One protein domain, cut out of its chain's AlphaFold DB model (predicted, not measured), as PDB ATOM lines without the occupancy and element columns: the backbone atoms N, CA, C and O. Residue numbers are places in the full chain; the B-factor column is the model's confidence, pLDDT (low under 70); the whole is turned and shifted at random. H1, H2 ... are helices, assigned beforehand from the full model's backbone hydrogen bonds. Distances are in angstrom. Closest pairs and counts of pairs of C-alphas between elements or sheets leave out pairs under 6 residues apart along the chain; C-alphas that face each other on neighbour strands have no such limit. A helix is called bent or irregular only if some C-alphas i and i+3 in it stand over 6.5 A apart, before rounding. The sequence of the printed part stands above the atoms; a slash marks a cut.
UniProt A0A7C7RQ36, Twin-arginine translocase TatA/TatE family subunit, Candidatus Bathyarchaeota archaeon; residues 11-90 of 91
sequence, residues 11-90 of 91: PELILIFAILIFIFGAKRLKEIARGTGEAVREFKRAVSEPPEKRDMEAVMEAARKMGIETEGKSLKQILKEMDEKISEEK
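This is residues 11 to 90 of the 91 residues of the protein "Twin-arginine translocase TatA/TatE family subunit" of Candidatus Bathyarchaeota archaeon (UniProt A0A7C7RQ36). What is the picture? Helix H1 bends into an L, short arm H1a and long arm H1b; beyond H1b's far end H2 and H3 sit loosely near each other. What is printed? 80 residues with three named helices, H1, H2, H3 in order, which hold 65 of them; the class is all helix, and the whole is extended: radius of gyration of the C-alphas 23.0 A, spans 62 by 30 by 20 A.

Where is H1? Assigned as one helix by its hydrogen bonds, residues 11 to 48, it is bent: C-alphas 23 and 26 are 9.0 A apart. H1a, residues 11 to 23, begins at C-alpha 11 (-9.226, 24.689, -17.335); H1b, residues 26 to 48, is 32.2 A long. What follows? H2 is residues 53 to 65; H3, residues 75 to 88, ends at C-alpha 88 (-19.623, -30.093, -18.830).

How do the arms stand? They are about perpendicular, 74 degrees, and close but not clearly touching; their closest C-alphas, Ile 21 and Leu 29, are 7.2 A apart. And the rest? H2 and H3 are near each other; H1b is apart from both. Every O i to N i+4 pair in H1a, H1b, H2 and H3 is within hydrogen-bond range.

How large? The farthest C-alphas, Pro 11 and Gly 67, are 63.4 A apart; the printed part has no cut and no long link. Where is confidence low? 27 residues are under 70, among them 67 to 77.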
ATOM      1  N   PRO A  11      -8.428  23.501 -17.016       93.88
ATOM      2  CA  PRO A  11      -9.226  24.689 -17.335       93.88
ATOM      3  C   PRO A  11     -10.211  24.475 -18.491       93.88
ATOM      4  O   PRO A  11     -11.376  24.857 -18.384       93.88
ATOM      5  N   GLU A  12      -9.780  23.831 -19.580       94.25
ATOM      6  CA  GLU A  12     -10.634  23.544 -20.735       94.25
ATOM      7  C   GLU A  12     -11.765  22.578 -20.364       94.25
ATOM      8  O   GLU A  12     -12.905  22.770 -20.790       94.25
ATOM      9  N   LEU A  13     -11.482  21.578 -19.522       94.62
ATOM     10  CA  LEU A  13     -12.496  20.654 -19.014       94.62
ATOM     11  C   LEU A  13     -13.559  21.389 -18.183       94.62
ATOM     12  O   LEU A  13     -14.752  21.140 -18.361       94.62
ATOM     13  N   ILE A  14     -13.145  22.315 -17.311       95.75
ATOM     14  CA  ILE A  14     -14.065  23.131 -16.502       95.75
ATOM     15  C   ILE A  14     -14.941  24.008 -17.401       95.75
ATOM     16  O   ILE A  14     -16.146  24.092 -17.167       95.75
ATOM     17  N   LEU A  15     -14.372  24.621 -18.445       95.69
ATOM     18  CA  LEU A  15     -15.130  25.446 -19.388       95.69
ATOM     19  C   LEU A  15     -16.204  24.628 -20.120       95.69
ATOM     20  O   LEU A  15     -17.360  25.044 -20.189       95.69
ATOM     21  N   ILE A  16     -15.848  23.436 -20.608       94.69
ATOM     22  CA  ILE A  16     -16.801  22.515 -21.244       94.69
ATOM     23  C   ILE A  16     -17.901  22.120 -20.252       94.69
ATOM     24  O   ILE A  16     -19.087  22.153 -20.583       94.69
ATOM     25  N   PHE A  17     -17.533  21.795 -19.012       94.56
ATOM     26  CA  PHE A  17     -18.488  21.411 -17.977       94.56
ATOM     27  C   PHE A  17     -19.438  22.557 -17.600       94.56
ATOM     28  O   PHE A  17     -20.635  22.334 -17.413       94.56
ATOM     29  N   ALA A  18     -18.938  23.794 -17.556       95.62
ATOM     30  CA  ALA A  18     -19.750  24.984 -17.334       95.62
ATOM     31  C   ALA A  18     -20.790  25.179 -18.451       95.62
ATOM     32  O   ALA A  18     -21.951  25.457 -18.153       95.62
ATOM     33  N   ILE A  19     -20.413  24.958 -19.716       96.31
ATOM     34  CA  ILE A  19     -21.342  25.013 -20.857       96.31
ATOM     35  C   ILE A  19     -22.419  23.925 -20.739       96.31
ATOM     36  O   ILE A  19     -23.600  24.206 -20.934       96.31
ATOM     37  N   LEU A  20     -22.048  22.696 -20.361       95.19
ATOM     38  CA  LEU A  20     -23.019  21.619 -20.136       95.19
ATOM     39  C   LEU A  20     -24.018  21.980 -19.028       95.19
ATOM     40  O   LEU A  20     -25.223  21.801 -19.199       95.19
ATOM     41  N   ILE A  21     -23.541  22.539 -17.914       95.38
ATOM     42  CA  ILE A  21     -24.407  23.018 -16.830       95.38
ATOM     43  C   ILE A  21     -25.296  24.173 -17.299       95.38
ATOM     44  O   ILE A  21     -26.434  24.263 -16.849       95.38
ATOM     45  N   PHE A  22     -24.818  25.040 -18.189       95.94
ATOM     46  CA  PHE A  22     -25.618  26.136 -18.730       95.94
ATOM     47  C   PHE A  22     -26.779  25.627 -19.599       95.94
ATOM     48  O   PHE A  22     -27.898  26.113 -19.464       95.94
ATOM     49  N   ILE A  23     -26.540  24.607 -20.431       96.06
ATOM     50  CA  ILE A  23     -27.562  24.010 -21.308       96.06
ATOM     51  C   ILE A  23     -28.565  23.171 -20.505       96.06
ATOM     52  O   ILE A  23     -29.776  23.325 -20.650       96.06
ATOM     53  N   PHE A  24     -28.073  22.261 -19.662       94.06
ATOM     54  CA  PHE A  24     -28.926  21.319 -18.929       94.06
ATOM     55  C   PHE A  24     -29.480  21.896 -17.620       94.06
ATOM     56  O   PHE A  24     -30.478  21.403 -17.090       94.06
ATOM     57  N   GLY A  25     -28.849  22.940 -17.089       92.88
ATOM     58  CA  GLY A  25     -29.126  23.503 -15.776       92.88
ATOM     59  C   GLY A  25     -28.488  22.697 -14.639       92.88
ATOM     60  O   GLY A  25     -28.470  21.464 -14.631       92.88
ATOM     61  N   ALA A  26     -28.045  23.396 -13.589       90.56
ATOM     62  CA  ALA A  26     -27.471  22.762 -12.396       90.56
ATOM     63  C   ALA A  26     -28.459  21.827 -11.672       90.56
ATOM     64  O   ALA A  26     -28.041  20.889 -10.996       90.56
ATOM     65  N   LYS A  27     -29.771  22.066 -11.806       93.12
ATOM     66  CA  LYS A  27     -30.813  21.242 -11.177       93.12
ATOM     67  C   LYS A  27     -30.879  19.839 -11.787       93.12
ATOM     68  O   LYS A  27     -30.831  18.871 -11.036       93.12
ATOM     69  N   ARG A  28     -30.900  19.721 -13.121       93.00
ATOM     70  CA  ARG A  28     -30.971  18.416 -13.802       93.00
ATOM     71  C   ARG A  28     -29.725  17.573 -13.566       93.00
ATOM     72  O   ARG A  28     -29.837  16.385 -13.286       93.00
ATOM     73  N   LEU A  29     -28.544  18.195 -13.603       93.12
ATOM     74  CA  LEU A  29     -27.295  17.491 -13.304       93.12
ATOM     75  C   LEU A  29     -27.289  16.945 -11.865       93.12
ATOM     76  O   LEU A  29     -26.884  15.807 -11.641       93.12
ATOM     77  N   LYS A  30     -27.791  17.726 -10.896       91.44
ATOM     78  CA  LYS A  30     -27.937  17.282  -9.500       91.44
ATOM     79  C   LYS A  30     -28.952  16.148  -9.343       91.44
ATOM     80  O   LYS A  30     -28.687  15.229  -8.578       91.44
ATOM     81  N   GLU A  31     -30.087  16.199 -10.034       94.94
ATOM     82  CA  GLU A  31     -31.105  15.138  -9.991       94.94
ATOM     83  C   GLU A  31     -30.547  13.801 -10.501       94.94
ATOM     84  O   GLU A  31     -30.657  12.791  -9.806       94.94
ATOM     85  N   ILE A  32     -29.861  13.810 -11.650       94.75
ATOM     86  CA  ILE A  32     -29.229  12.609 -12.219       94.75
ATOM     87  C   ILE A  32     -28.130  12.089 -11.290       94.75
ATOM     88  O   ILE A  32     -28.106  10.904 -10.970       94.75
ATOM     89  N   ALA A  33     -27.251  12.968 -10.795       94.62
ATOM     90  CA  ALA A  33     -26.174  12.570  -9.892       94.62
ATOM     91  C   ALA A  33     -26.697  11.925  -8.597       94.62
ATOM     92  O   ALA A  33     -26.105  10.958  -8.120       94.62
ATOM     93  N   ARG A  34     -27.810  12.426  -8.040       95.94
ATOM     94  CA  ARG A  34     -28.453  11.821  -6.862       95.94
ATOM     95  C   ARG A  34     -29.005  10.436  -7.183       95.94
ATOM     96  O   ARG A  34     -28.651   9.492  -6.487       95.94
ATOM     97  N   GLY A  35     -29.775  10.297  -8.265       96.25
ATOM     98  CA  GLY A  35     -30.346   9.006  -8.665       96.25
ATOM     99  C   GLY A  35     -29.279   7.954  -8.987       96.25
ATOM    100  O   GLY A  35     -29.339   6.830  -8.493       96.25
ATOM    101  N   THR A  36     -28.248   8.323  -9.754       96.88
ATOM    102  CA  THR A  36     -27.126   7.420 -10.055       96.88
ATOM    103  C   THR A  36     -26.310   7.097  -8.803       96.88
ATOM    104  O   THR A  36     -25.919   5.949  -8.616       96.88
ATOM    105  N   GLY A  37     -26.065   8.073  -7.925       95.31
ATOM    106  CA  GLY A  37     -25.321   7.857  -6.683       95.31
ATOM    107  C   GLY A  37     -26.028   6.895  -5.726       95.31
ATOM    108  O   GLY A  37     -25.384   6.018  -5.152       95.31
ATOM    109  N   GLU A  38     -27.347   7.022  -5.592       96.69
ATOM    110  CA  GLU A  38     -28.176   6.097  -4.814       96.69
ATOM    111  C   GLU A  38     -28.169   4.694  -5.432       96.69
ATOM    112  O   GLU A  38     -27.882   3.729  -4.728       96.69
ATOM    113  N   ALA A  39     -28.352   4.576  -6.751       96.75
ATOM    114  CA  ALA A  39     -28.300   3.288  -7.443       96.75
ATOM    115  C   ALA A  39     -26.945   2.581  -7.275       96.75
ATOM    116  O   ALA A  39     -26.898   1.395  -6.958       96.75
ATOM    117  N   VAL A  40     -25.831   3.304  -7.431       96.56
ATOM    118  CA  VAL A  40     -24.479   2.752  -7.232       96.56
ATOM    119  C   VAL A  40     -24.262   2.342  -5.776       96.56
ATOM    120  O   VAL A  40     -23.629   1.319  -5.512       96.56
ATOM    121  N   ARG A  41     -24.778   3.118  -4.817       94.88
ATOM    122  CA  ARG A  41     -24.680   2.804  -3.388       94.88
ATOM    123  C   ARG A  41     -25.435   1.525  -3.041       94.88
ATOM    124  O   ARG A  41     -24.866   0.679  -2.356       94.88
ATOM    125  N   GLU A  42     -26.672   1.385  -3.504       94.94
ATOM    126  CA  GLU A  42     -27.485   0.191  -3.264       94.94
ATOM    127  C   GLU A  42     -26.923  -1.027  -4.007       94.94
ATOM    128  O   GLU A  42     -26.801  -2.096  -3.417       94.94
ATOM    129  N   PHE A  43     -26.432  -0.856  -5.239       94.88
ATOM    130  CA  PHE A  43     -25.707  -1.913  -5.952       94.88
ATOM    131  C   PHE A  43     -24.474  -2.381  -5.169       94.88
ATOM    132  O   PHE A  43     -24.272  -3.575  -4.963       94.88
ATOM    133  N   LYS A  44     -23.659  -1.442  -4.670       92.56
ATOM    134  CA  LYS A  44     -22.482  -1.781  -3.865       92.56
ATOM    135  C   LYS A  44     -22.871  -2.509  -2.578       92.56
ATOM    136  O   LYS A  44     -22.147  -3.415  -2.176       92.56
ATOM    137  N   ARG A  45     -23.975  -2.120  -1.933       90.56
ATOM    138  CA  ARG A  45     -24.501  -2.789  -0.733       90.56
ATOM    139  C   ARG A  45     -24.910  -4.221  -1.039       90.56
ATOM    140  O   ARG A  45     -24.332  -5.115  -0.441       90.56
ATOM    141  N   ALA A  46     -25.754  -4.430  -2.043       87.88
ATOM    142  CA  ALA A  46     -26.193  -5.761  -2.461       87.88
ATOM    143  C   ALA A  46     -25.025  -6.695  -2.827       87.88
ATOM    144  O   ALA A  46     -25.085  -7.892  -2.580       87.88
ATOM    145  N   VAL A  47     -23.942  -6.154  -3.396       87.62
ATOM    146  CA  VAL A  47     -22.744  -6.937  -3.753       87.62
ATOM    147  C   VAL A  47     -21.797  -7.163  -2.563       87.62
ATOM    148  O   VAL A  47     -21.044  -8.135  -2.558       87.62
ATOM    149  N   SER A  48     -21.778  -6.262  -1.575       86.44
ATOM    150  CA  SER A  48     -20.857  -6.345  -0.425       86.44
ATOM    151  C   SER A  48     -21.477  -7.017   0.799       86.44
ATOM    152  O   SER A  48     -20.739  -7.441   1.690       86.44
ATOM    153  N   GLU A  49     -22.805  -7.073   0.881       80.44
ATOM    154  CA  GLU A  49     -23.505  -7.770   1.950       80.44
ATOM    155  C   GLU A  49     -23.376  -9.286   1.735       80.44
ATOM    156  O   GLU A  49     -23.612  -9.782   0.630       80.44
ATOM    157  N   PRO A  50     -22.937 -10.046   2.756       69.62
ATOM    158  CA  PRO A  50     -22.974 -11.497   2.682       69.62
ATOM    159  C   PRO A  50     -24.429 -11.940   2.477       69.62
ATOM    160  O   PRO A  50     -25.319 -11.281   3.021       69.62
ATOM    161  N   PRO A  51     -24.676 -13.035   1.729       68.81
ATOM    162  CA  PRO A  51     -26.033 -13.508   1.474       68.81
ATOM    163  C   PRO A  51     -26.781 -13.597   2.800       68.81
ATOM    164  O   PRO A  51     -26.252 -14.154   3.773       68.81
ATOM    165  N   GLU A  52     -27.971 -12.992   2.862       71.88
ATOM    166  CA  GLU A  52     -28.760 -13.016   4.084       71.88
ATOM    167  C   GLU A  52     -28.995 -14.475   4.486       71.88
ATOM    168  O   GLU A  52     -29.029 -15.380   3.649       71.88
ATOM    169  N   LYS A  53     -29.187 -14.740   5.783       63.19
ATOM    170  CA  LYS A  53     -29.436 -16.108   6.281       63.19
ATOM    171  C   LYS A  53     -30.566 -16.816   5.518       63.19
ATOM    172  O   LYS A  53     -30.532 -18.029   5.354       63.19
ATOM    173  N   ARG A  54     -31.525 -16.034   5.021       61.78
ATOM    174  CA  ARG A  54     -32.674 -16.473   4.233       61.78
ATOM    175  C   ARG A  54     -32.298 -16.882   2.802       61.78
ATOM    176  O   ARG A  54     -32.830 -17.865   2.295       61.78
ATOM    177  N   ASP A  55     -31.330 -16.199   2.194       69.50
ATOM    178  CA  ASP A  55     -30.755 -16.573   0.895       69.50
ATOM    179  C   ASP A  55     -29.855 -17.803   1.034       69.50
ATOM    180  O   ASP A  55     -29.877 -18.692   0.185       69.50
ATOM    181  N   MET A  56     -29.113 -17.910   2.143       65.50
ATOM    182  CA  MET A  56     -28.361 -19.124   2.468       65.50
ATOM    183  C   MET A  56     -29.282 -20.341   2.635       65.50
ATOM    184  O   MET A  56     -28.957 -21.406   2.119       65.50
ATOM    185  N   GLU A  57     -30.432 -20.205   3.305       69.44
ATOM    186  CA  GLU A  57     -31.427 -21.283   3.431       69.44
ATOM    187  C   GLU A  57     -31.993 -21.712   2.073       69.44
ATOM    188  O   GLU A  57     -32.029 -22.908   1.787       69.44
ATOM    189  N   ALA A  58     -32.357 -20.761   1.207       75.50
ATOM    190  CA  ALA A  58     -32.867 -21.062  -0.131       75.50
ATOM    191  C   ALA A  58     -31.818 -21.764  -1.015       75.50
ATOM    192  O   ALA A  58     -32.136 -22.723  -1.722       75.50
ATOM    193  N   VAL A  59     -30.553 -21.337  -0.938       71.81
ATOM    194  CA  VAL A  59     -29.432 -21.969  -1.652       71.81
ATOM    195  C   VAL A  59     -29.151 -23.375  -1.111       71.81
ATOM    196  O   VAL A  59     -28.938 -24.301  -1.892       71.81
ATOM    197  N   MET A  60     -29.205 -23.570   0.209       71.62
ATOM    198  CA  MET A  60     -29.018 -24.879   0.849       71.62
ATOM    199  C   MET A  60     -30.172 -25.843   0.535       71.62
ATOM    200  O   MET A  60     -29.939 -27.031   0.322       71.62
ATOM    201  N   GLU A  61     -31.410 -25.350   0.460       77.00
ATOM    202  CA  GLU A  61     -32.579 -26.147   0.078       77.00
ATOM    203  C   GLU A  61     -32.527 -26.558  -1.403       77.00
ATOM    204  O   GLU A  61     -32.802 -27.714  -1.733       77.00
ATOM    205  N   ALA A  62     -32.109 -25.647  -2.288       77.25
ATOM    206  CA  ALA A  62     -31.887 -25.944  -3.701       77.25
ATOM    207  C   ALA A  62     -30.756 -26.971  -3.898       77.25
ATOM    208  O   ALA A  62     -30.934 -27.945  -4.630       77.25
ATOM    209  N   ALA A  63     -29.632 -26.818  -3.189       71.81
ATOM    210  CA  ALA A  63     -28.512 -27.758  -3.232       71.81
ATOM    211  C   ALA A  63     -28.906 -29.162  -2.731       71.81
ATOM    212  O   ALA A  63     -28.573 -30.161  -3.371       71.81
ATOM    213  N   ARG A  64     -29.692 -29.249  -1.647       75.56
ATOM    214  CA  ARG A  64     -30.229 -30.521  -1.128       75.56
ATOM    215  C   ARG A  64     -31.196 -31.192  -2.100       75.56
ATOM    216  O   ARG A  64     -31.114 -32.401  -2.292       75.56
ATOM    217  N   LYS A  65     -32.085 -30.426  -2.746       79.25
ATOM    218  CA  LYS A  65     -32.996 -30.946  -3.785       79.25
ATOM    219  C   LYS A  65     -32.248 -31.481  -5.007       79.25
ATOM    220  O   LYS A  65     -32.744 -32.393  -5.658       79.25
ATOM    221  N   MET A  66     -31.052 -30.961  -5.281       73.44
ATOM    222  CA  MET A  66     -30.162 -31.459  -6.334       73.44
ATOM    223  C   MET A  66     -29.215 -32.583  -5.873       73.44
ATOM    224  O   MET A  66     -28.319 -32.968  -6.621       73.44
ATOM    225  N   GLY A  67     -29.394 -33.126  -4.661       64.44
ATOM    226  CA  GLY A  67     -28.604 -34.253  -4.152       64.44
ATOM    227  C   GLY A  67     -27.159 -33.905  -3.774       64.44
ATOM    228  O   GLY A  67     -26.324 -34.802  -3.686       64.44
ATOM    229  N   ILE A  68     -26.843 -32.623  -3.567       67.50
ATOM    230  CA  ILE A  68     -25.515 -32.172  -3.136       67.50
ATOM    231  C   ILE A  68     -25.442 -32.267  -1.605       67.50
ATOM    232  O   ILE A  68     -26.248 -31.657  -0.902       67.50
ATOM    233  N   GLU A  69     -24.464 -33.005  -1.075       59.12
ATOM    234  CA  GLU A  69     -24.174 -33.032   0.363       59.12
ATOM    235  C   GLU A  69     -23.664 -31.651   0.814       59.12
ATOM    236  O   GLU A  69     -22.567 -31.215   0.466       59.12
ATOM    237  N   THR A  70     -24.495 -30.926   1.570       61.28
ATOM    238  CA  THR A  70     -24.227 -29.545   2.014       61.28
ATOM    239  C   THR A  70     -23.326 -29.450   3.252       61.28
ATOM    240  O   THR A  70     -23.083 -28.355   3.755       61.28
ATOM    241  N   GLU A  71     -22.855 -30.575   3.792       58.31
ATOM    242  CA  GLU A  71     -22.037 -30.603   5.006       58.31
ATOM    243  C   GLU A  71     -20.542 -30.553   4.663       58.31
ATOM    244  O   GLU A  71     -20.007 -31.412   3.971       58.31
ATOM    245  N   GLY A  72     -19.857 -29.508   5.143       60.31
ATOM    246  CA  GLY A  72     -18.398 -29.374   5.061       60.31
ATOM    247  C   GLY A  72     -17.843 -28.541   3.896       60.31
ATOM    248  O   GLY A  72     -16.633 -28.315   3.863       60.31
ATOM    249  N   LYS A  73     -18.674 -28.029   2.972       54.75
ATOM    250  CA  LYS A  73     -18.225 -27.202   1.830       54.75
ATOM    251  C   LYS A  73     -18.604 -25.723   1.981       54.75
ATOM    252  O   LYS A  73     -19.713 -25.375   2.369       54.75
ATOM    253  N   SER A  74     -17.668 -24.837   1.640       59.34
ATOM    254  CA  SER A  74     -17.881 -23.384   1.591       59.34
ATOM    255  C   SER A  74     -18.771 -22.990   0.402       59.34
ATOM    256  O   SER A  74     -18.647 -23.572  -0.673       59.34
ATOM    257  N   LEU A  75     -19.605 -21.951   0.546       59.62
ATOM    258  CA  LEU A  75     -20.445 -21.382  -0.527       59.62
ATOM    259  C   LEU A  75     -19.669 -21.114  -1.828       59.62
ATOM    260  O   LEU A  75     -20.183 -21.349  -2.916       59.62
ATOM    261  N   LYS A  76     -18.401 -20.691  -1.729       64.62
ATOM    262  CA  LYS A  76     -17.528 -20.486  -2.900       64.62
ATOM    263  C   LYS A  76     -17.145 -21.788  -3.611       64.62
ATOM    264  O   LYS A  76     -16.897 -21.769  -4.807       64.62
ATOM    265  N   GLN A  77     -17.070 -22.897  -2.879       67.31
ATOM    266  CA  GLN A  77     -16.749 -24.226  -3.406       67.31
ATOM    267  C   GLN A  77     -17.959 -24.846  -4.107       67.31
ATOM    268  O   GLN A  77     -17.810 -25.412  -5.180       67.31
ATOM    269  N   ILE A  78     -19.153 -24.658  -3.539       71.31
ATOM    270  CA  ILE A  78     -20.413 -25.121  -4.133       71.31
ATOM    271  C   ILE A  78     -20.714 -24.336  -5.417       71.31
ATOM    272  O   ILE A  78     -21.006 -24.946  -6.437       71.31
ATOM    273  N   LEU A  79     -20.556 -23.006  -5.408       65.81
ATOM    274  CA  LEU A  79     -20.733 -22.178  -6.612       65.81
ATOM    275  C   LEU A  79     -19.742 -22.550  -7.727       65.81
ATOM    276  O   LEU A  79     -20.122 -22.600  -8.891       65.81
ATOM    277  N   LYS A  80     -18.493 -22.871  -7.370       74.69
ATOM    278  CA  LYS A  80     -17.470 -23.296  -8.332       74.69
ATOM    279  C   LYS A  80     -17.756 -24.684  -8.928       74.69
ATOM    280  O   LYS A  80     -17.614 -24.851 -10.132       74.69
ATOM    281  N   GLU A  81     -18.198 -25.646  -8.115       69.75
ATOM    282  CA  GLU A  81     -18.599 -26.983  -8.594       69.75
ATOM    283  C   GLU A  81     -19.899 -26.942  -9.426       69.75
ATOM    284  O   GLU A  81     -20.064 -27.737 -10.352       69.75
ATOM    285  N   MET A  82     -20.818 -26.011  -9.134       69.69
ATOM    286  CA  MET A  82     -22.025 -25.786  -9.942       69.69
ATOM    287  C   MET A  82     -21.685 -25.218 -11.328       69.69
ATOM    288  O   MET A  82     -22.205 -25.724 -12.320       69.69
ATOM    289  N   ASP A  83     -20.789 -24.229 -11.414       71.94
ATOM    290  CA  ASP A  83     -20.324 -23.679 -12.700       71.94
ATOM    291  C   ASP A  83     -19.554 -24.723 -13.535       71.94
ATOM    292  O   ASP A  83     -19.702 -24.778 -14.760       71.94
ATOM    293  N   GLU A  84     -18.769 -25.595 -12.889       73.88
ATOM    294  CA  GLU A  84     -18.064 -26.700 -13.560       73.88
ATOM    295  C   GLU A  84     -19.039 -27.765 -14.100       73.88
ATOM    296  O   GLU A  84     -18.923 -28.167 -15.255       73.88
ATOM    297  N   LYS A  85     -20.078 -28.161 -13.348       66.88
ATOM    298  CA  LYS A  85     -21.082 -29.120 -13.853       66.88
ATOM    299  C   LYS A  85     -21.952 -28.563 -14.983       66.88
ATOM    300  O   LYS A  85     -22.247 -29.280 -15.933       66.88
ATOM    301  N   ILE A  86     -22.337 -27.289 -14.911       68.00
ATOM    302  CA  ILE A  86     -23.164 -26.639 -15.941       68.00
ATOM    303  C   ILE A  86     -22.385 -26.454 -17.260       68.00
ATOM    304  O   ILE A  86     -22.991 -26.361 -18.330       68.00
ATOM    305  N   SER A  87     -21.049 -26.406 -17.204       63.41
ATOM    306  CA  SER A  87     -20.193 -26.296 -18.392       63.41
ATOM    307  C   SER A  87     -19.854 -27.645 -19.038       63.41
ATOM    308  O   SER A  87     -19.748 -27.690 -20.263       63.41
ATOM    309  N   GLU A  88     -19.767 -28.737 -18.271       62.16
ATOM    310  CA  GLU A  88     -19.623 -30.093 -18.830       62.16
ATOM    311  C   GLU A  88     -20.905 -30.611 -19.500       62.16
ATOM    312  O   GLU A  88     -20.825 -31.314 -20.499       62.16
ATOM    313  N   GLU A  89     -22.089 -30.231 -19.015       57.34
ATOM    314  CA  GLU A  89     -23.376 -30.714 -19.551       57.34
ATOM    315  C   GLU A  89     -23.807 -30.019 -20.861       57.34
ATOM    316  O   GLU A  89     -24.823 -30.366 -21.464       57.34
ATOM    317  N   LYS A  90     -23.049 -29.007 -21.309       52.94
ATOM    318  CA  LYS A  90     -23.359 -28.199 -22.501       52.94
ATOM    319  C   LYS A  90     -22.466 -28.500 -23.715       52.94
ATOM    320  O   LYS A  90     -22.532 -27.756 -24.697       52.94
TER     321      LYS A  90